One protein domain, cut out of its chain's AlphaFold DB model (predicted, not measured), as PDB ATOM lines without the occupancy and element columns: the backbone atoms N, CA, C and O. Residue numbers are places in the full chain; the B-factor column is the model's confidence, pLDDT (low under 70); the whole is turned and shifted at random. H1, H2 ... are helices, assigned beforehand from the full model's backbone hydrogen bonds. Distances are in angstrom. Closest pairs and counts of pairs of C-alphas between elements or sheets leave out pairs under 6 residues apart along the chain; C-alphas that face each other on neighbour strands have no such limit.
ATOM      1  N   LEU A   4     -49.905 -26.546   3.262       92.94
ATOM      2  CA  LEU A   4     -48.542 -26.960   3.594       92.94
ATOM      3  C   LEU A   4     -48.342 -27.048   5.111       92.94
ATOM      4  O   LEU A   4     -47.822 -28.042   5.613       92.94
ATOM      5  N   LYS A   5     -48.782 -26.026   5.854       94.38
ATOM      6  CA  LYS A   5     -48.690 -26.011   7.321       94.38
ATOM      7  C   LYS A   5     -49.487 -27.165   7.936       94.38
ATOM      8  O   LYS A   5     -49.010 -27.810   8.864       94.38
ATOM      9  N   GLU A   6     -50.669 -27.444   7.397       95.62
ATOM     10  CA  GLU A   6     -51.496 -28.581   7.815       95.62
ATOM     11  C   GLU A   6     -50.819 -29.923   7.532       95.62
ATOM     12  O   GLU A   6     -50.823 -30.785   8.405       95.62
ATOM     13  N   SER A   7     -50.156 -30.083   6.381       94.94
ATOM     14  CA  SER A   7     -49.375 -31.288   6.084       94.94
ATOM     15  C   SER A   7     -48.251 -31.512   7.099       94.94
ATOM     16  O   SER A   7     -48.096 -32.631   7.576       94.94
ATOM     17  N   TYR A   8     -47.509 -30.473   7.499       95.31
ATOM     18  CA  TYR A   8     -46.487 -30.611   8.550       95.31
ATOM     19  C   TYR A   8     -47.085 -30.975   9.913       95.31
ATOM     20  O   TYR A   8     -46.506 -31.788  10.634       95.31
ATOM     21  N   HIS A   9     -48.232 -30.393  10.271       95.12
ATOM     22  CA  HIS A   9     -48.928 -30.755  11.505       95.12
ATOM     23  C   HIS A   9     -49.379 -32.214  11.490       95.12
ATOM     24  O   HIS A   9     -49.182 -32.908  12.481       95.12
ATOM     25  N   LEU A  10     -49.912 -32.688  10.366       94.81
ATOM     26  CA  LEU A  10     -50.324 -34.075  10.197       94.81
ATOM     27  C   LEU A  10     -49.126 -35.038  10.231       94.81
ATOM     28  O   LEU A  10     -49.166 -36.038  10.935       94.81
ATOM     29  N   LEU A  11     -48.018 -34.725   9.551       95.12
ATOM     30  CA  LEU A  11     -46.793 -35.535   9.629       95.12
ATOM     31  C   LEU A  11     -46.292 -35.675  11.071       95.12
ATOM     32  O   LEU A  11     -45.845 -36.749  11.474       95.12
ATOM     33  N   ALA A  12     -46.396 -34.610  11.868       94.25
ATOM     34  CA  ALA A  12     -45.996 -34.642  13.268       94.25
ATOM     35  C   ALA A  12     -46.850 -35.600  14.119       94.25
ATOM     36  O   ALA A  12     -46.327 -36.117  15.103       94.25
ATOM     37  N   THR A  13     -48.111 -35.880  13.756       95.81
ATOM     38  CA  THR A  13     -48.947 -36.835  14.511       95.81
ATOM     39  C   THR A  13     -48.547 -38.288  14.267       95.81
ATOM     40  O   THR A  13     -48.724 -39.123  15.149       95.81
ATOM     41  N   PHE A  14     -47.971 -38.598  13.102       95.81
ATOM     42  CA  PHE A  14     -47.509 -39.949  12.772       95.81
ATOM     43  C   PHE A  14     -46.154 -40.302  13.398       95.81
ATOM     44  O   PHE A  14     -45.866 -41.487  13.597       95.81
ATOM     45  N   LYS A  15     -45.328 -39.300  13.730       95.69
ATOM     46  CA  LYS A  15     -43.998 -39.502  14.320       95.69
ATOM     47  C   LYS A  15     -44.104 -40.031  15.754       95.69
ATOM     48  O   LYS A  15     -44.754 -39.433  16.605       95.69
ATOM     49  N   GLN A  16     -43.419 -41.133  16.027       95.12
ATOM     50  CA  GLN A  16     -43.369 -41.795  17.326       95.12
ATOM     51  C   GLN A  16     -42.162 -41.321  18.162       95.12
ATOM     52  O   GLN A  16     -41.220 -40.732  17.617       95.12
ATOM     53  N   PRO A  17     -42.140 -41.583  19.487       95.38
ATOM     54  CA  PRO A  17     -41.019 -41.205  20.356       95.38
ATOM     55  C   PRO A  17     -39.663 -41.791  19.938       95.38
ATOM     56  O   PRO A  17     -38.638 -41.155  20.152       95.38
ATOM     57  N   ASN A  18     -39.654 -42.959  19.289       95.56
ATOM     58  CA  ASN A  18     -38.459 -43.586  18.707       95.56
ATOM     59  C   ASN A  18     -38.047 -42.985  17.344       95.56
ATOM     60  O   ASN A  18     -37.196 -43.543  16.663       95.56
ATOM     61  N   HIS A  19     -38.661 -41.871  16.932       97.25
ATOM     62  CA  HIS A  19     -38.418 -41.141  15.680       97.25
ATOM     63  C   HIS A  19     -38.808 -41.864  14.385       97.25
ATOM     64  O   HIS A  19     -38.591 -41.321  13.295       97.25
ATOM     65  N   LEU A  20     -39.436 -43.034  14.495       95.50
ATOM     66  CA  LEU A  20     -40.095 -43.716  13.389       95.50
ATOM     67  C   LEU A  20     -41.475 -43.099  13.132       95.50
ATOM     68  O   LEU A  20     -42.027 -42.397  13.979       95.50
ATOM     69  N   TYR A  21     -42.042 -43.356  11.957       95.50
ATOM     70  CA  TYR A  21     -43.381 -42.896  11.597       95.50
ATOM     71  C   TYR A  21     -44.324 -44.081  11.415       95.50
ATOM     72  O   TYR A  21     -43.975 -45.065  10.761       95.50
ATOM     73  N   LEU A  22     -45.537 -43.961  11.950       96.00
ATOM     74  CA  LEU A  22     -46.628 -44.866  11.604       96.00
ATOM     75  C   LEU A  22     -47.117 -44.566  10.188       96.00
ATOM     76  O   LEU A  22     -47.290 -43.404   9.830       96.00
ATOM     77  N   ALA A  23     -47.407 -45.606   9.409       93.44
ATOM     78  CA  ALA A  23     -48.045 -45.439   8.104       93.44
ATOM     79  C   ALA A  23     -49.490 -44.915   8.228       93.44
ATOM     80  O   ALA A  23     -49.979 -44.211   7.349       93.44
ATOM     81  N   SER A  24     -50.182 -45.262   9.319       92.62
ATOM     82  CA  SER A  24     -51.537 -44.803   9.626       92.62
ATOM     83  C   SER A  24     -51.840 -44.909  11.125       92.62
ATOM     84  O   SER A  24     -51.258 -45.725  11.839       92.62
ATOM     85  N   HIS A  25     -52.814 -44.128  11.597       90.31
ATOM     86  CA  HIS A  25     -53.432 -44.316  12.913       90.31
ATOM     87  C   HIS A  25     -54.507 -45.415  12.918       90.31
ATOM     88  O   HIS A  25     -54.968 -45.805  13.987       90.31
ATOM     89  N   SER A  26     -54.922 -45.918  11.750       90.06
ATOM     90  CA  SER A  26     -55.871 -47.030  11.660       90.06
ATOM     91  C   SER A  26     -55.237 -48.341  12.119       90.06
ATOM     92  O   SER A  26     -54.074 -48.602  11.819       90.06
ATOM     93  N   ASN A  27     -56.023 -49.201  12.771       83.31
ATOM     94  CA  ASN A  27     -55.554 -50.501  13.266       83.31
ATOM     95  C   ASN A  27     -54.958 -51.381  12.151       83.31
ATOM     96  O   ASN A  27     -53.951 -52.045  12.366       83.31
ATOM     97  N   ASP A  28     -55.521 -51.326  10.941       82.81
ATOM     98  CA  ASP A  28     -55.083 -52.163   9.814       82.81
ATOM     99  C   ASP A  28     -53.723 -51.747   9.225       82.81
ATOM    100  O   ASP A  28     -53.071 -52.533   8.539       82.81
ATOM    101  N   TYR A  29     -53.287 -50.507   9.471       83.06
ATOM    102  CA  TYR A  29     -52.039 -49.936   8.948       83.06
ATOM    103  C   TYR A  29     -51.166 -49.335  10.060       83.06
ATOM    104  O   TYR A  29     -50.294 -48.505   9.794       83.06
ATOM    105  N   HIS A  30     -51.369 -49.787  11.301       91.25
ATOM    106  CA  HIS A  30     -50.630 -49.345  12.482       91.25
ATOM    107  C   HIS A  30     -49.231 -49.980  12.551       91.25
ATOM    108  O   HIS A  30     -48.880 -50.700  13.483       91.25
ATOM    109  N   TYR A  31     -48.434 -49.739  11.514       93.50
ATOM    110  CA  TYR A  31     -47.101 -50.299  11.340       93.50
ATOM    111  C   TYR A  31     -46.115 -49.211  10.957       93.50
ATOM    112  O   TYR A  31     -46.468 -48.216  10.316       93.50
ATOM    113  N   PHE A  32     -44.857 -49.453  11.289       94.06
ATOM    114  CA  PHE A  32     -43.747 -48.715  10.719       94.06
ATOM    115  C   PHE A  32     -43.360 -49.356   9.381       94.06
ATOM    116  O   PHE A  32     -43.057 -50.547   9.325       94.06
ATOM    117  N   TRP A  33     -43.358 -48.565   8.309       95.00
ATOM    118  CA  TRP A  33     -42.812 -48.939   7.002       95.00
ATOM    119  C   TRP A  33     -41.556 -48.108   6.746       95.00
ATOM    120  O   TRP A  33     -41.610 -46.879   6.836       95.00
ATOM    121  N   ILE A  34     -40.440 -48.758   6.396       95.75
ATOM    122  CA  ILE A  34     -39.157 -48.058   6.184       95.75
ATOM    123  C   ILE A  34     -39.304 -46.985   5.103       95.75
ATOM    124  O   ILE A  34     -38.942 -45.828   5.317       95.75
ATOM    125  N   ARG A  35     -39.904 -47.351   3.966       95.88
ATOM    126  CA  ARG A  35     -40.162 -46.436   2.849       95.88
ATOM    127  C   ARG A  35     -40.974 -45.215   3.278       95.88
ATOM    128  O   ARG A  35     -40.601 -44.086   2.973       95.88
ATOM    129  N   ASP A  36     -42.080 -45.439   3.973       95.56
ATOM    130  CA  ASP A  36     -43.005 -44.384   4.370       95.56
ATOM    131  C   ASP A  36     -42.309 -43.402   5.323       95.56
ATOM    132  O   ASP A  36     -42.402 -42.191   5.137       95.56
ATOM    133  N   ALA A  37     -41.528 -43.900   6.283       96.19
ATOM    134  CA  ALA A  37     -40.752 -43.052   7.183       96.19
ATOM    135  C   ALA A  37     -39.641 -42.268   6.477       96.19
ATOM    136  O   ALA A  37     -39.414 -41.105   6.814       96.19
ATOM    137  N   VAL A  38     -38.988 -42.857   5.466       97.75
ATOM    138  CA  VAL A  38     -38.063 -42.117   4.597       97.75
ATOM    139  C   VAL A  38     -38.798 -40.940   3.960       97.75
ATOM    140  O   VAL A  38     -38.410 -39.794   4.194       97.75
ATOM    141  N   TYR A  39     -39.892 -41.186   3.236       97.12
ATOM    142  CA  TYR A  39     -40.621 -40.127   2.532       97.12
ATOM    143  C   TYR A  39     -41.241 -39.085   3.471       97.12
ATOM    144  O   TYR A  39     -41.192 -37.895   3.165       97.12
ATOM    145  N   MET A  40     -41.753 -39.489   4.634       97.25
ATOM    146  CA  MET A  40     -42.298 -38.569   5.641       97.25
ATOM    147  C   MET A  40     -41.229 -37.689   6.300       97.25
ATOM    148  O   MET A  40     -41.545 -36.605   6.793       97.25
ATOM    149  N   SER A  41     -39.964 -38.115   6.283       97.56
ATOM    150  CA  SER A  41     -38.847 -37.323   6.803       97.56
ATOM    151  C   SER A  41     -38.269 -36.327   5.785       97.56
ATOM    152  O   SER A  41     -37.711 -35.304   6.188       97.56
ATOM    153  N   LEU A  42     -38.426 -36.572   4.474       97.31
ATOM    154  CA  LEU A  42     -37.850 -35.734   3.410       97.31
ATOM    155  C   LEU A  42     -38.251 -34.246   3.461       97.31
ATOM    156  O   LEU A  42     -37.387 -33.417   3.178       97.31
ATOM    157  N   PRO A  43     -39.479 -33.847   3.859       97.12
ATOM    158  CA  PRO A  43     -39.825 -32.429   4.011       97.12
ATOM    159  C   PRO A  43     -38.946 -31.670   5.018       97.12
ATOM    160  O   PRO A  43     -38.876 -30.445   4.980       97.12
ATOM    161  N   TYR A  44     -38.266 -32.385   5.919       97.38
ATOM    162  CA  TYR A  44     -37.376 -31.813   6.930       97.38
ATOM    163  C   TYR A  44     -35.901 -31.800   6.501       97.38
ATOM    164  O   TYR A  44     -35.045 -31.331   7.254       97.38
ATOM    165  N   LEU A  45     -35.586 -32.307   5.306       97.19
ATOM    166  CA  LEU A  45     -34.222 -32.474   4.803       97.19
ATOM    167  C   LEU A  45     -33.460 -31.146   4.691       97.19
ATOM    168  O   LEU A  45     -32.284 -31.077   5.043       97.19
ATOM    169  N   ASP A  46     -34.130 -30.087   4.244       96.19
ATOM    170  CA  ASP A  46     -33.570 -28.740   4.078       96.19
ATOM    171  C   ASP A  46     -33.806 -27.829   5.297       96.19
ATOM    172  O   ASP A  46     -33.429 -26.658   5.280       96.19
ATOM    173  N   LYS A  47     -34.439 -28.345   6.357       95.75
ATOM    174  CA  LYS A  47     -34.799 -27.569   7.551       95.75
ATOM    175  C   LYS A  47     -33.728 -27.666   8.625       95.75
ATOM    176  O   LYS A  47     -33.095 -28.713   8.793       95.75
ATOM    177  N   ASP A  48     -33.579 -26.602   9.406       95.38
ATOM    178  CA  ASP A  48     -32.734 -26.592  10.602       95.38
ATOM    179  C   ASP A  48     -33.471 -27.230  11.790       95.38
ATOM    180  O   ASP A  48     -33.988 -26.574  12.690       95.38
ATOM    181  N   CYS A  49     -33.637 -28.547  11.714       95.69
ATOM    182  CA  CYS A  49     -34.208 -29.359  12.777       95.69
ATOM    183  C   CYS A  49     -33.641 -30.784  12.694       95.69
ATOM    184  O   CYS A  49     -33.160 -31.199  11.630       95.69
ATOM    185  N   PRO A  50     -33.709 -31.561  13.787       97.12
ATOM    186  CA  PRO A  50     -33.109 -32.885  13.815       97.12
ATOM    187  C   PRO A  50     -34.010 -33.960  13.195       97.12
ATOM    188  O   PRO A  50     -33.533 -35.056  12.944       97.12
ATOM    189  N   THR A  51     -35.277 -33.656  12.870       97.44
ATOM    190  CA  THR A  51     -36.282 -34.650  12.450       97.44
ATOM    191  C   THR A  51     -35.798 -35.610  11.372       97.44
ATOM    192  O   THR A  51     -35.919 -36.814  11.561       97.44
ATOM    193  N   PHE A  52     -35.227 -35.103  10.277       98.44
ATOM    194  CA  PHE A  52     -34.700 -35.961   9.218       98.44
ATOM    195  C   PHE A  52     -33.569 -36.872   9.729       98.44
ATOM    196  O   PHE A  52     -33.606 -38.086   9.540       98.44
ATOM    197  N   THR A  53     -32.587 -36.290  10.419       98.56
ATOM    198  CA  THR A  53     -31.423 -37.010  10.951       98.56
ATOM    199  C   THR A  53     -31.823 -38.076  11.970       98.56
ATOM    200  O   THR A  53     -31.329 -39.198  11.901       98.56
ATOM    201  N   ASP A  54     -32.729 -37.745  12.889       98.50
ATOM    202  CA  ASP A  54     -33.206 -38.659  13.926       98.50
ATOM    203  C   ASP A  54     -33.962 -39.838  13.316       98.50
ATOM    204  O   ASP A  54     -33.749 -40.978  13.717       98.50
ATOM    205  N   THR A  55     -34.791 -39.589  12.300       98.44
ATOM    206  CA  THR A  55     -35.494 -40.665  11.598       98.44
ATOM    207  C   THR A  55     -34.526 -41.560  10.830       98.44
ATOM    208  O   THR A  55     -34.640 -42.777  10.931       98.44
ATOM    209  N   MET A  56     -33.525 -41.014  10.129       98.62
ATOM    210  CA  MET A  56     -32.511 -41.846   9.457       98.62
ATOM    211  C   MET A  56     -31.722 -42.704  10.454       98.62
ATOM    212  O   MET A  56     -31.461 -43.873  10.179       98.62
ATOM    213  N   ARG A  57     -31.389 -42.162  11.633       98.62
ATOM    214  CA  ARG A  57     -30.728 -42.913  12.714       98.62
ATOM    215  C   ARG A  57     -31.619 -44.000  13.306       98.62
ATOM    216  O   ARG A  57     -31.137 -45.103  13.530       98.62
ATOM    217  N   ALA A  58     -32.906 -43.729  13.493       98.31
ATOM    218  CA  ALA A  58     -33.851 -44.737  13.956       98.31
ATOM    219  C   ALA A  58     -33.997 -45.892  12.948       98.31
ATOM    220  O   ALA A  58     -34.080 -47.052  13.343       98.31
ATOM    221  N   ILE A  59     -33.956 -45.602  11.643       98.50
ATOM    222  CA  ILE A  59     -33.933 -46.638  10.601       98.50
ATOM    223  C   ILE A  59     -32.605 -47.422  10.633       98.50
ATOM    224  O   ILE A  59     -32.626 -48.648  10.531       98.50
ATOM    225  N   LEU A  60     -31.459 -46.756  10.838       98.62
ATOM    226  CA  LEU A  60     -30.175 -47.443  11.059       98.62
ATOM    227  C   LEU A  60     -30.244 -48.391  12.262       98.62
ATOM    228  O   LEU A  60     -29.754 -49.509  12.168       98.62
ATOM    229  N   ASP A  61     -30.890 -47.987  13.358       98.38
ATOM    230  CA  ASP A  61     -31.065 -48.837  14.541       98.38
ATOM    231  C   ASP A  61     -31.896 -50.094  14.243       98.38
ATOM    232  O   ASP A  61     -31.596 -51.162  14.782       98.38
ATOM    233  N   VAL A  62     -32.891 -50.002  13.354       97.88
ATOM    234  CA  VAL A  62     -33.632 -51.175  12.859       97.88
ATOM    235  C   VAL A  62     -32.700 -52.100  12.073       97.88
ATOM    236  O   VAL A  62     -32.627 -53.287  12.384       97.88
ATOM    237  N   PHE A  63     -31.923 -51.585  11.116       98.06
ATOM    238  CA  PHE A  63     -30.988 -52.427  10.360       98.06
ATOM    239  C   PHE A  63     -29.906 -53.057  11.244       98.06
ATOM    240  O   PHE A  63     -29.606 -54.237  11.096       98.06
ATOM    241  N   LEU A  64     -29.358 -52.310  12.204       98.38
ATOM    242  CA  LEU A  64     -28.350 -52.808  13.143       98.38
ATOM    243  C   LEU A  64     -28.895 -53.902  14.064       98.38
ATOM    244  O   LEU A  64     -28.168 -54.830  14.417       98.38
ATOM    245  N   ARG A  65     -30.174 -53.826  14.447       97.50
ATOM    246  CA  ARG A  65     -30.843 -54.870  15.237       97.50
ATOM    247  C   ARG A  65     -30.886 -56.206  14.494       97.50
ATOM    248  O   ARG A  65     -30.720 -57.253  15.115       97.50
ATOM    249  N   TYR A  66     -31.063 -56.156  13.177       96.81
ATOM    250  CA  TYR A  66     -31.137 -57.323  12.298       96.81
ATOM    251  C   TYR A  66     -29.863 -57.516  11.463       96.81
ATOM    252  O   TYR A  66     -29.884 -58.203  10.444       96.81
ATOM    253  N   GLU A  67     -28.734 -56.960  11.918       97.94
ATOM    254  CA  GLU A  67     -27.442 -57.029  11.224       97.94
ATOM    255  C   GLU A  67     -27.032 -58.476  10.923       97.94
ATOM    256  O   GLU A  67     -26.574 -58.763   9.824       97.94
ATOM    257  N   TRP A  68     -27.298 -59.404  11.849       97.12
ATOM    258  CA  TRP A  68     -27.026 -60.834  11.676       97.12
ATOM    259  C   TRP A  68     -27.745 -61.445  10.462       97.12
ATOM    260  O   TRP A  68     -27.180 -62.296   9.779       97.12
ATOM    261  N   LYS A  69     -28.977 -61.004  10.176       95.00
ATOM    262  CA  LYS A  69     -29.770 -61.464   9.029       95.00
ATOM    263  C   LYS A  69     -29.202 -60.876   7.741       95.00
ATOM    264  O   LYS A  69     -29.006 -61.585   6.758       95.00
ATOM    265  N   ILE A  70     -28.882 -59.584   7.771       97.50
ATOM    266  CA  ILE A  70     -28.286 -58.875   6.634       97.50
ATOM    267  C   ILE A  70     -26.931 -59.496   6.272       97.50
ATOM    268  O   ILE A  70     -26.662 -59.689   5.091       97.50
ATOM    269  N   ASP A  71     -26.120 -59.871   7.265       98.19
ATOM    270  CA  ASP A  71     -24.800 -60.476   7.075       98.19
ATOM    271  C   ASP A  71     -24.854 -61.772   6.267       98.19
ATOM    272  O   ASP A  71     -24.104 -61.910   5.297       98.19
ATOM    273  N   ILE A  72     -25.780 -62.679   6.592       97.94
ATOM    274  CA  ILE A  72     -26.019 -63.906   5.812       97.94
ATOM    275  C   ILE A  72     -26.263 -63.533   4.345       97.94
ATOM    276  O   ILE A  72     -25.601 -64.037   3.428       97.94
ATOM    277  N   HIS A  73     -27.146 -62.559   4.134       97.00
ATOM    278  CA  HIS A  73     -27.591 -62.147   2.811       97.00
ATOM    279  C   HIS A  73     -26.668 -61.169   2.083       97.00
ATOM    280  O   HIS A  73     -26.998 -60.718   0.990       97.00
ATOM    281  N   THR A  74     -25.463 -60.923   2.602       97.62
ATOM    282  CA  THR A  74     -24.358 -60.362   1.805       97.62
ATOM    283  C   THR A  74     -23.657 -61.413   0.940       97.62
ATOM    284  O   THR A  74     -22.953 -61.055  -0.002       97.62
ATOM    285  N   SER A  75     -23.852 -62.701   1.245       96.94
ATOM    286  CA  SER A  75     -23.173 -63.825   0.578       96.94
ATOM    287  C   SER A  75     -24.120 -64.894   0.028       96.94
ATOM    288  O   SER A  75     -23.757 -65.616  -0.899       96.94
ATOM    289  N   GLN A  76     -25.339 -64.981   0.566       96.56
ATOM    290  CA  GLN A  76     -26.345 -65.960   0.174       96.56
ATOM    291  C   GLN A  76     -27.667 -65.268  -0.158       96.56
ATOM    292  O   GLN A  76     -28.196 -64.513   0.650       96.56
ATOM    293  N   ARG A  77     -28.257 -65.556  -1.320       94.50
ATOM    294  CA  ARG A  77     -29.574 -65.000  -1.671       94.50
ATOM    295  C   ARG A  77     -30.660 -65.515  -0.723       94.50
ATOM    296  O   ARG A  77     -30.677 -66.730  -0.495       94.50
ATOM    297  N   PRO A  78     -31.570 -64.650  -0.236       92.81
ATOM    298  CA  PRO A  78     -32.774 -65.100   0.451       92.81
ATOM    299  C   PRO A  78     -33.523 -66.148  -0.386       92.81
ATOM    300  O   PRO A  78     -33.721 -65.962  -1.586       92.81
ATOM    301  N   GLN A  79     -33.894 -67.267   0.228       90.94
ATOM    302  CA  GLN A  79     -34.656 -68.360  -0.386       90.94
ATOM    303  C   GLN A  79     -36.108 -68.396   0.100       90.94
ATOM    304  O   GLN A  79     -36.970 -68.960  -0.571       90.94
ATOM    305  N   ALA A  80     -36.389 -67.793   1.257       89.06
ATOM    306  CA  ALA A  80     -37.721 -67.722   1.844       89.06
ATOM    307  C   ALA A  80     -38.106 -66.280   2.196       89.06
ATOM    308  O   ALA A  80     -37.255 -65.435   2.454       89.06
ATOM    309  N   MET A  81     -39.407 -65.985   2.250       85.75
ATOM    310  CA  MET A  81     -39.899 -64.612   2.442       85.75
ATOM    311  C   MET A  81     -39.437 -63.960   3.753       85.75
ATOM    312  O   MET A  81     -39.189 -62.758   3.775       85.75
ATOM    313  N   TYR A  82     -39.279 -64.735   4.827       87.38
ATOM    314  CA  TYR A  82     -38.825 -64.244   6.138       87.38
ATOM    315  C   TYR A  82     -37.315 -63.933   6.201       87.38
ATOM    316  O   TYR A  82     -36.841 -63.312   7.159       87.38
ATOM    317  N   GLU A  83     -36.552 -64.393   5.206       91.88
ATOM    318  CA  GLU A  83     -35.113 -64.141   5.079       91.88
ATOM    319  C   GLU A  83     -34.829 -62.743   4.511       91.88
ATOM    320  O   GLU A  83     -33.809 -62.131   4.829       91.88
ATOM    321  N   TYR A  84     -35.756 -62.193   3.721       93.00
ATOM    322  CA  TYR A  84     -35.652 -60.817   3.241       93.00
ATOM    323  C   TYR A  84     -35.688 -59.829   4.408       93.00
ATOM    324  O   TYR A  84     -36.359 -60.043   5.419       93.00
ATOM    325  N   ILE A  85     -35.016 -58.688   4.242       94.12
ATOM    326  CA  ILE A  85     -35.187 -57.557   5.159       94.12
ATOM    327  C   ILE A  85     -36.661 -57.140   5.132       94.12
ATOM    328  O   ILE A  85     -37.208 -56.836   4.072       94.12
ATOM    329  N   HIS A  86     -37.312 -57.113   6.295       92.38
ATOM    330  CA  HIS A  86     -38.744 -56.853   6.363       92.38
ATOM    331  C   HIS A  86     -39.063 -55.423   5.909       92.38
ATOM    332  O   HIS A  86     -38.448 -54.453   6.348       92.38
ATOM    333  N   ALA A  87     -40.083 -55.275   5.063       88.50
ATOM    334  CA  ALA A  87     -40.541 -53.961   4.613       88.50
ATOM    335  C   ALA A  87     -41.290 -53.160   5.703       88.50
ATOM    336  O   ALA A  87     -41.356 -51.927   5.644       88.50
ATOM    337  N   ARG A  88     -41.866 -53.868   6.690       91.75
ATOM    338  CA  ARG A  88     -42.627 -53.296   7.807       91.75
ATOM    339  C   ARG A  88     -42.353 -53.981   9.140       91.75
ATOM    340  O   ARG A  88     -42.038 -55.168   9.177       91.75
ATOM    341  N   TYR A  89     -42.567 -53.225  10.208       94.00
ATOM    342  CA  TYR A  89     -42.284 -53.600  11.588       94.00
ATOM    343  C   TYR A  89     -43.426 -53.138  12.495       94.00
ATOM    344  O   TYR A  89     -44.235 -52.272  12.129       94.00
ATOM    345  N   CYS A  90     -43.461 -53.690  13.701       93.69
ATOM    346  CA  CYS A  90     -44.237 -53.142  14.801       93.69
ATOM    347  C   CYS A  90     -43.844 -51.670  15.064       93.69
ATOM    348  O   CYS A  90     -42.738 -51.248  14.708       93.69
ATOM    349  N   PRO A  91     -44.720 -50.859  15.687       92.69
ATOM    350  CA  PRO A  91     -44.425 -49.457  16.021       92.69
ATOM    351  C   PRO A  91     -43.128 -49.228  16.822       92.69
ATOM    352  O   PRO A  91     -42.536 -48.151  16.764       92.69
ATOM    353  N   ASP A  92     -42.670 -50.241  17.555       90.06
ATOM    354  CA  ASP A  92     -41.427 -50.273  18.335       90.06
ATOM    355  C   ASP A  92     -40.178 -50.690  17.516       90.06
ATOM    356  O   ASP A  92     -39.055 -50.740  18.037       90.06
ATOM    357  N   GLY A  93     -40.353 -50.954  16.219       90.25
ATOM    358  CA  GLY A  93     -39.296 -51.294  15.271       90.25
ATOM    359  C   GLY A  93     -38.885 -52.768  15.271       90.25
ATOM    360  O   GLY A  93     -37.840 -53.091  14.709       90.25
ATOM    361  N   PHE A  94     -39.642 -53.662  15.917       93.75
ATOM    362  CA  PHE A  94     -39.394 -55.106  15.843       93.75
ATOM    363  C   PHE A  94     -40.111 -55.752  14.651       93.75
ATOM    364  O   PHE A  94     -41.220 -55.367  14.278       93.75
ATOM    365  N   GLU A  95     -39.451 -56.725  14.026       91.94
ATOM    366  CA  GLU A  95     -40.026 -57.555  12.971       91.94
ATOM    367  C   GLU A  95     -41.286 -58.270  13.464       91.94
ATOM    368  O   GLU A  95     -41.402 -58.667  14.621       91.94
ATOM    369  N   ILE A  96     -42.234 -58.420  12.545       89.69
ATOM    370  CA  ILE A  96     -43.486 -59.139  12.762       89.69
ATOM    371  C   ILE A  96     -43.258 -60.567  12.280       89.69
ATOM    372  O   ILE A  96     -42.912 -60.757  11.112       89.69
ATOM    373  N   HIS A  97     -43.449 -61.553  13.155       84.31
ATOM    374  CA  HIS A  97     -43.179 -62.962  12.846       84.31
ATOM    375  C   HIS A  97     -44.455 -63.805  12.740       84.31
ATOM    376  O   HIS A  97     -44.437 -64.893  12.176       84.31
ATOM    377  N   GLU A  98     -45.580 -63.297  13.239       82.06
ATOM    378  CA  GLU A  98     -46.871 -63.990  13.257       82.06
ATOM    379  C   GLU A  98     -47.653 -63.833  11.943       82.06
ATOM    380  O   GLU A  98     -48.764 -64.344  11.814       82.06
ATOM    381  N   GLN A  99     -47.113 -63.086  10.975       78.25
ATOM    382  CA  GLN A  99     -47.767 -62.777   9.706       78.25
ATOM    383  C   GLN A  99     -46.779 -62.965   8.558       78.25
ATOM    384  O   GLN A  99     -45.754 -62.289   8.511       78.25
ATOM    385  N   GLU A 100     -47.126 -63.813   7.595       70.50
ATOM    386  CA  GLU A 100     -46.397 -63.886   6.332       70.50
ATOM    387  C   GLU A 100     -46.862 -62.732   5.434       70.50
ATOM    388  O   GLU A 100     -48.045 -62.598   5.114       70.50
ATOM    389  N   TRP A 101     -45.946 -61.826   5.096       69.19
ATOM    390  CA  TRP A 101     -46.251 -60.631   4.313       69.19
ATOM    391  C   TRP A 101     -45.200 -60.447   3.222       69.19
ATOM    392  O   TRP A 101     -44.070 -60.877   3.390       69.19
ATOM    393  N   GLY A 102     -45.542 -59.800   2.105       67.56
ATOM    394  CA  GLY A 102     -44.634 -59.558   0.975       67.56
ATOM    395  C   GLY A 102     -43.394 -58.723   1.335       67.56
ATOM    396  O   GLY A 102     -43.355 -57.529   1.039       67.56
ATOM    397  N   HIS A 103     -42.416 -59.322   2.022       73.38
ATOM    398  CA  HIS A 103     -41.242 -58.668   2.601       73.38
ATOM    399  C   HIS A 103     -40.178 -58.328   1.564       73.38
ATOM    400  O   HIS A 103     -39.477 -57.340   1.753       73.38
ATOM    401  N   ALA A 104     -40.096 -59.092   0.468       80.69
ATOM    402  CA  ALA A 104     -39.248 -58.764  -0.672       80.69
ATOM    403  C   ALA A 104     -39.708 -57.427  -1.276       80.69
ATOM    404  O   ALA A 104     -40.679 -57.382  -2.033       80.69
ATOM    405  N   GLN A 105     -39.072 -56.339  -0.843       87.12
ATOM    406  CA  GLN A 105     -39.282 -54.963  -1.286       87.12
ATOM    407  C   GLN A 105     -37.936 -54.243  -1.237       87.12
ATOM    408  O   GLN A 105     -37.522 -53.727  -0.197       87.12
ATOM    409  N   HIS A 106     -37.222 -54.233  -2.357       91.00
ATOM    410  CA  HIS A 106     -35.885 -53.637  -2.424       91.00
ATOM    411  C   HIS A 106     -35.946 -52.107  -2.511       91.00
ATOM    412  O   HIS A 106     -35.002 -51.411  -2.124       91.00
ATOM    413  N   ASP A 107     -37.088 -51.566  -2.944       91.12
ATOM    414  CA  ASP A 107     -37.340 -50.130  -3.073       91.12
ATOM    415  C   ASP A 107     -37.155 -49.367  -1.753       91.12
ATOM    416  O   ASP A 107     -36.633 -48.251  -1.757       91.12
ATOM    417  N   MET A 108     -37.510 -49.970  -0.615       94.19
ATOM    418  CA  MET A 108     -37.319 -49.349   0.699       94.19
ATOM    419  C   MET A 108     -35.836 -49.153   1.055       94.19
ATOM    420  O   MET A 108     -35.483 -48.131   1.646       94.19
ATOM    421  N   ILE A 109     -34.960 -50.074   0.633       96.31
ATOM    422  CA  ILE A 109     -33.509 -49.961   0.818       96.31
ATOM    423  C   ILE A 109     -32.972 -48.879  -0.120       96.31
ATOM    424  O   ILE A 109     -32.228 -48.002   0.313       96.31
ATOM    425  N   GLY A 110     -33.406 -48.879  -1.385       95.44
ATOM    426  CA  GLY A 110     -33.036 -47.846  -2.356       95.44
ATOM    427  C   GLY A 110     -33.425 -46.433  -1.904       95.44
ATOM    428  O   GLY A 110     -32.598 -45.521  -1.937       95.44
ATOM    429  N   ALA A 111     -34.657 -46.255  -1.413       96.44
ATOM    430  CA  ALA A 111     -35.141 -44.983  -0.880       96.44
ATOM    431  C   ALA A 111     -34.299 -44.507   0.314       96.44
ATOM    432  O   ALA A 111     -33.924 -43.335   0.387       96.44
ATOM    433  N   PHE A 112     -33.960 -45.418   1.226       98.31
ATOM    434  CA  PHE A 112     -33.112 -45.119   2.375       98.31
ATOM    435  C   PHE A 112     -31.686 -44.713   1.970       98.31
ATOM    436  O   PHE A 112     -31.186 -43.685   2.435       98.31
ATOM    437  N   LEU A 113     -31.048 -45.463   1.062       98.38
ATOM    438  CA  LEU A 113     -29.707 -45.148   0.555       98.38
ATOM    439  C   LEU A 113     -29.676 -43.777  -0.132       98.38
ATOM    440  O   LEU A 113     -28.766 -42.981   0.113       98.38
ATOM    441  N   PHE A 114     -30.697 -43.460  -0.933       97.94
ATOM    442  CA  PHE A 114     -30.835 -42.139  -1.540       97.94
ATOM    443  C   PHE A 114     -31.004 -41.030  -0.503       97.94
ATOM    444  O   PHE A 114     -30.361 -39.982  -0.622       97.94
ATOM    445  N   ALA A 115     -31.841 -41.237   0.515       98.31
ATOM    446  CA  ALA A 115     -32.065 -40.248   1.561       98.31
ATOM    447  C   ALA A 115     -30.776 -39.952   2.340       98.31
ATOM    448  O   ALA A 115     -30.418 -38.783   2.495       98.31
ATOM    449  N   ILE A 116     -30.033 -40.983   2.760       97.62
ATOM    450  CA  ILE A 116     -28.740 -40.807   3.437       97.62
ATOM    451  C   ILE A 116     -27.733 -40.105   2.527       97.62
ATOM    452  O   ILE A 116     -27.149 -39.098   2.935       97.62
ATOM    453  N   GLY A 117     -27.564 -40.583   1.290       97.69
ATOM    454  CA  GLY A 117     -26.634 -39.994   0.328       97.69
ATOM    455  C   GLY A 117     -26.939 -38.519   0.071       97.69
ATOM    456  O   GLY A 117     -26.060 -37.664   0.194       97.69
ATOM    457  N   THR A 118     -28.206 -38.191  -0.183       98.12
ATOM    458  CA  THR A 118     -28.661 -36.812  -0.397       98.12
ATOM    459  C   THR A 118     -28.459 -35.959   0.854       98.12
ATOM    460  O   THR A 118     -27.904 -34.859   0.772       98.12
ATOM    461  N   GLY A 119     -28.864 -36.450   2.026       97.94
ATOM    462  CA  GLY A 119     -28.729 -35.735   3.293       97.94
ATOM    463  C   GLY A 119     -27.285 -35.399   3.632       97.94
ATOM    464  O   GLY A 119     -26.988 -34.251   3.963       97.94
ATOM    465  N   MET A 120     -26.373 -36.356   3.489       97.56
ATOM    466  CA  MET A 120     -24.958 -36.156   3.801       97.56
ATOM    467  C   MET A 120     -24.245 -35.323   2.730       97.56
ATOM    468  O   MET A 120     -23.553 -34.357   3.056       97.56
ATOM    469  N   TYR A 121     -24.420 -35.652   1.447       97.25
ATOM    470  CA  TYR A 121     -23.657 -35.018   0.372       97.25
ATOM    471  C   TYR A 121     -24.166 -33.613   0.037       97.25
ATOM    472  O   TYR A 121     -23.371 -32.669  -0.021       97.25
ATOM    473  N   LYS A 122     -25.485 -33.461  -0.145       97.12
ATOM    474  CA  LYS A 122     -26.111 -32.207  -0.588       97.12
ATOM    475  C   LYS A 122     -26.455 -31.282   0.577       97.12
ATOM    476  O   LYS A 122     -26.201 -30.086   0.483       97.12
ATOM    477  N   TYR A 123     -26.984 -31.826   1.673       97.31
ATOM    478  CA  TYR A 123     -27.485 -31.034   2.809       97.31
ATOM    479  C   TYR A 123     -26.567 -31.033   4.038       97.31
ATOM    480  O   TYR A 123     -26.906 -30.414   5.045       97.31
ATOM    481  N   LYS A 124     -25.409 -31.706   3.971       97.31
ATOM    482  CA  LYS A 124     -24.399 -31.768   5.045       97.31
ATOM    483  C   LYS A 124     -24.963 -32.219   6.401       97.31
ATOM    484  O   LYS A 124     -24.466 -31.830   7.455       97.31
ATOM    485  N   LYS A 125     -26.005 -33.058   6.386       97.50
ATOM    486  CA  LYS A 125     -26.590 -33.649   7.594       97.50
ATOM    487  C   LYS A 125     -25.614 -34.659   8.194       97.50
ATOM    488  O   LYS A 125     -25.147 -35.564   7.503       97.50
ATOM    489  N   ASN A 126     -25.337 -34.531   9.489       96.81
ATOM    490  CA  ASN A 126     -24.529 -35.498  10.227       96.81
ATOM    491  C   ASN A 126     -25.392 -36.698  10.650       96.81
ATOM    492  O   ASN A 126     -26.001 -36.671  11.719       96.81
ATOM    493  N   ILE A 127     -25.491 -37.718   9.796       97.94
ATOM    494  CA  ILE A 127     -26.348 -38.890  10.036       97.94
ATOM    495  C   ILE A 127     -25.599 -39.971  10.817       97.94
ATOM    496  O   ILE A 127     -26.056 -40.357  11.894       97.94
ATOM    497  N   PHE A 128     -24.445 -40.420  10.319       98.38
ATOM    498  CA  PHE A 128     -23.665 -41.484  10.952       98.38
ATOM    499  C   PHE A 128     -23.111 -41.058  12.308       98.38
ATOM    500  O   PHE A 128     -22.536 -39.983  12.462       98.38
ATOM    501  N   ARG A 129     -23.287 -41.925  13.302       98.12
ATOM    502  CA  ARG A 129     -22.807 -41.730  14.672       98.12
ATOM    503  C   ARG A 129     -21.406 -42.299  14.857       98.12
ATOM    504  O   ARG A 129     -20.636 -41.778  15.656       98.12
ATOM    505  N   ASN A 130     -21.093 -43.383  14.153       98.06
ATOM    506  CA  ASN A 130     -19.826 -44.105  14.234       98.06
ATOM    507  C   ASN A 130     -19.637 -45.009  12.998       98.06
ATOM    508  O   ASN A 130     -20.483 -45.055  12.106       98.06
ATOM    509  N   GLU A 131     -18.528 -45.746  12.967       98.12
ATOM    510  CA  GLU A 131     -18.187 -46.679  11.887       98.12
ATOM    511  C   GLU A 131     -19.220 -47.803  11.705       98.12
ATOM    512  O   GLU A 131     -19.424 -48.284  10.594       98.12
ATOM    513  N   ARG A 132     -19.945 -48.186  12.763       98.06
ATOM    514  CA  ARG A 132     -20.976 -49.224  12.675       98.06
ATOM    515  C   ARG A 132     -22.143 -48.796  11.783       98.06
ATOM    516  O   ARG A 132     -22.607 -49.601  10.982       98.06
ATOM    517  N   ASP A 133     -22.556 -47.527  11.860       98.62
ATOM    518  CA  ASP A 133     -23.578 -46.960  10.965       98.62
ATOM    519  C   ASP A 133     -23.111 -46.968   9.498       98.62
ATOM    520  O   ASP A 133     -23.886 -47.261   8.589       98.62
ATOM    521  N   HIS A 134     -21.830 -46.689   9.252       98.12
ATOM    522  CA  HIS A 134     -21.257 -46.781   7.910       98.12
ATOM    523  C   HIS A 134     -21.243 -48.235   7.407       98.12
ATOM    524  O   HIS A 134     -21.650 -48.519   6.278       98.12
ATOM    525  N   ASN A 135     -20.826 -49.174   8.257       98.50
ATOM    526  CA  ASN A 135     -20.710 -50.585   7.902       98.50
ATOM    527  C   ASN A 135     -22.065 -51.219   7.590       98.50
ATOM    528  O   ASN A 135     -22.169 -51.960   6.614       98.50
ATOM    529  N   ILE A 136     -23.119 -50.900   8.349       98.69
ATOM    530  CA  ILE A 136     -24.459 -51.406   8.036       98.69
ATOM    531  C   ILE A 136     -24.968 -50.863   6.695       98.69
ATOM    532  O   ILE A 136     -25.527 -51.625   5.912       98.69
ATOM    533  N   VAL A 137     -24.697 -49.596   6.357       98.62
ATOM    534  CA  VAL A 137     -25.034 -49.046   5.032       98.62
ATOM    535  C   VAL A 137     -24.287 -49.778   3.917       98.62
ATOM    536  O   VAL A 137     -24.893 -50.134   2.907       98.62
ATOM    537  N   GLN A 138     -22.999 -50.074   4.106       98.50
ATOM    538  CA  GLN A 138     -22.236 -50.864   3.140       98.50
ATOM    539  C   GLN A 138     -22.812 -52.280   2.974       98.50
ATOM    540  O   GLN A 138     -22.905 -52.778   1.849       98.50
ATOM    541  N   LYS A 139     -23.248 -52.914   4.066       98.69
ATOM    542  CA  LYS A 139     -23.906 -54.227   4.033       98.69
ATOM    543  C   LYS A 139     -25.233 -54.191   3.277       98.69
ATOM    544  O   LYS A 139     -25.503 -55.123   2.531       98.69
ATOM    545  N   LEU A 140     -26.017 -53.114   3.371       98.44
ATOM    546  CA  LEU A 140     -27.243 -52.954   2.573       98.44
ATOM    547  C   LEU A 140     -26.963 -52.911   1.064       98.44
ATOM    548  O   LEU A 140     -27.716 -53.484   0.279       98.44
ATOM    549  N   VAL A 141     -25.863 -52.275   0.645       98.06
ATOM    550  CA  VAL A 141     -25.433 -52.294  -0.764       98.06
ATOM    551  C   VAL A 141     -25.049 -53.713  -1.192       98.06
ATOM    552  O   VAL A 141     -25.480 -54.173  -2.247       98.06
ATOM    553  N   LEU A 142     -24.281 -54.427  -0.365       98.19
ATOM    554  CA  LEU A 142     -23.896 -55.816  -0.636       98.19
ATOM    555  C   LEU A 142     -25.108 -56.753  -0.672       98.19
ATOM    556  O   LEU A 142     -25.181 -57.610  -1.546       98.19
ATOM    557  N   TYR A 143     -26.078 -56.549   0.217       97.62
ATOM    558  CA  TYR A 143     -27.350 -57.263   0.230       97.62
ATOM    559  C   TYR A 143     -28.097 -57.092  -1.096       97.62
ATOM    560  O   TYR A 143     -28.448 -58.079  -1.735       97.62
ATOM    561  N   LEU A 144     -28.280 -55.850  -1.564       96.00
ATOM    562  CA  LEU A 144     -28.948 -55.576  -2.842       96.00
ATOM    563  C   LEU A 144     -28.233 -56.254  -4.023       96.00
ATOM    564  O   LEU A 144     -28.887 -56.799  -4.916       96.00
ATOM    565  N   MET A 145     -26.897 -56.250  -4.017       96.44
ATOM    566  CA  MET A 145     -26.087 -56.942  -5.024       96.44
ATOM    567  C   MET A 145     -26.241 -58.464  -4.952       96.44
ATOM    568  O   MET A 145     -26.394 -59.103  -5.990       96.44
ATOM    569  N   CYS A 146     -26.231 -59.034  -3.746       95.94
ATOM    570  CA  CYS A 146     -26.412 -60.461  -3.510       95.94
ATOM    571  C   CYS A 146     -27.781 -60.924  -4.014       95.94
ATOM    572  O   CYS A 146     -27.853 -61.852  -4.818       95.94
ATOM    573  N   CYS A 147     -28.849 -60.210  -3.641       92.50
ATOM    574  CA  CYS A 147     -30.208 -60.445  -4.129       92.50
ATOM    575  C   CYS A 147     -30.324 -60.309  -5.650       92.50
ATOM    576  O   CYS A 147     -31.234 -60.888  -6.227       92.50
ATOM    577  N   ARG A 148     -29.405 -59.580  -6.302       92.06
ATOM    578  CA  ARG A 148     -29.518 -59.139  -7.698       92.06
ATOM    579  C   ARG A 148     -30.841 -58.412  -7.900       92.06
ATOM    580  O   ARG A 148     -31.639 -58.816  -8.731       92.06
TER     581      ARG A 148
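What this domain is: This is residues 4 to 148 of the 172 residues of the protein "Glycoside hydrolase 15-related" of Bacillus akibai (strain ATCC 43226 / DSM 21942 / JCM 9157 / 1139) (UniProt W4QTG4). The longest helix, H6, crosses the end of H3 in a cluster built on the hairpin of H2 and H3, with H5 packed on H2. Short H4 packs on H6, H1 lies near H2, and residues 15 to 33 and 73 to 106 are long loops. The printed part has 145 residues, six named helices, H1 to H6, and no named strand: all helix, compact, radius of gyration of the C-alphas 15.0 A, spans 46 by 37 by 22 A.

Where its parts are: H6, residues 131 to 147, is 24.3 A long and ends at C-alpha 147 (-30.208, -60.445, -4.129). H3 is residues 51 to 65, H5 107 to 121, H2 34 to 44, H4 67 to 72. H1, residues 4 to 14, begins at C-alpha 4 (-48.542, -26.960, 3.594).

How they stand to each other: H6 residues 133 to 136 touch H3 residues 60 to 64, closest C-alphas Leu 64 and Ile 136, 6.6 A. H2 and H3 form a hairpin at 22 degrees, closest C-alphas Ser 41 and Phe 52, 5.0 A. H2 touches H5, closest C-alphas Arg 35 and Met 108, 4.6 A. Every O i to N i+4 pair is within hydrogen-bond range in H3, H5 and H6; 6 of 7 in H1, 5 of 7 in H2, 1 of 2 in H4.

The domain as a whole: The printed part has no cut. The links H1 to H2 and H4 to H5 are long. Residues 101 to 102 are under pLDDT 70.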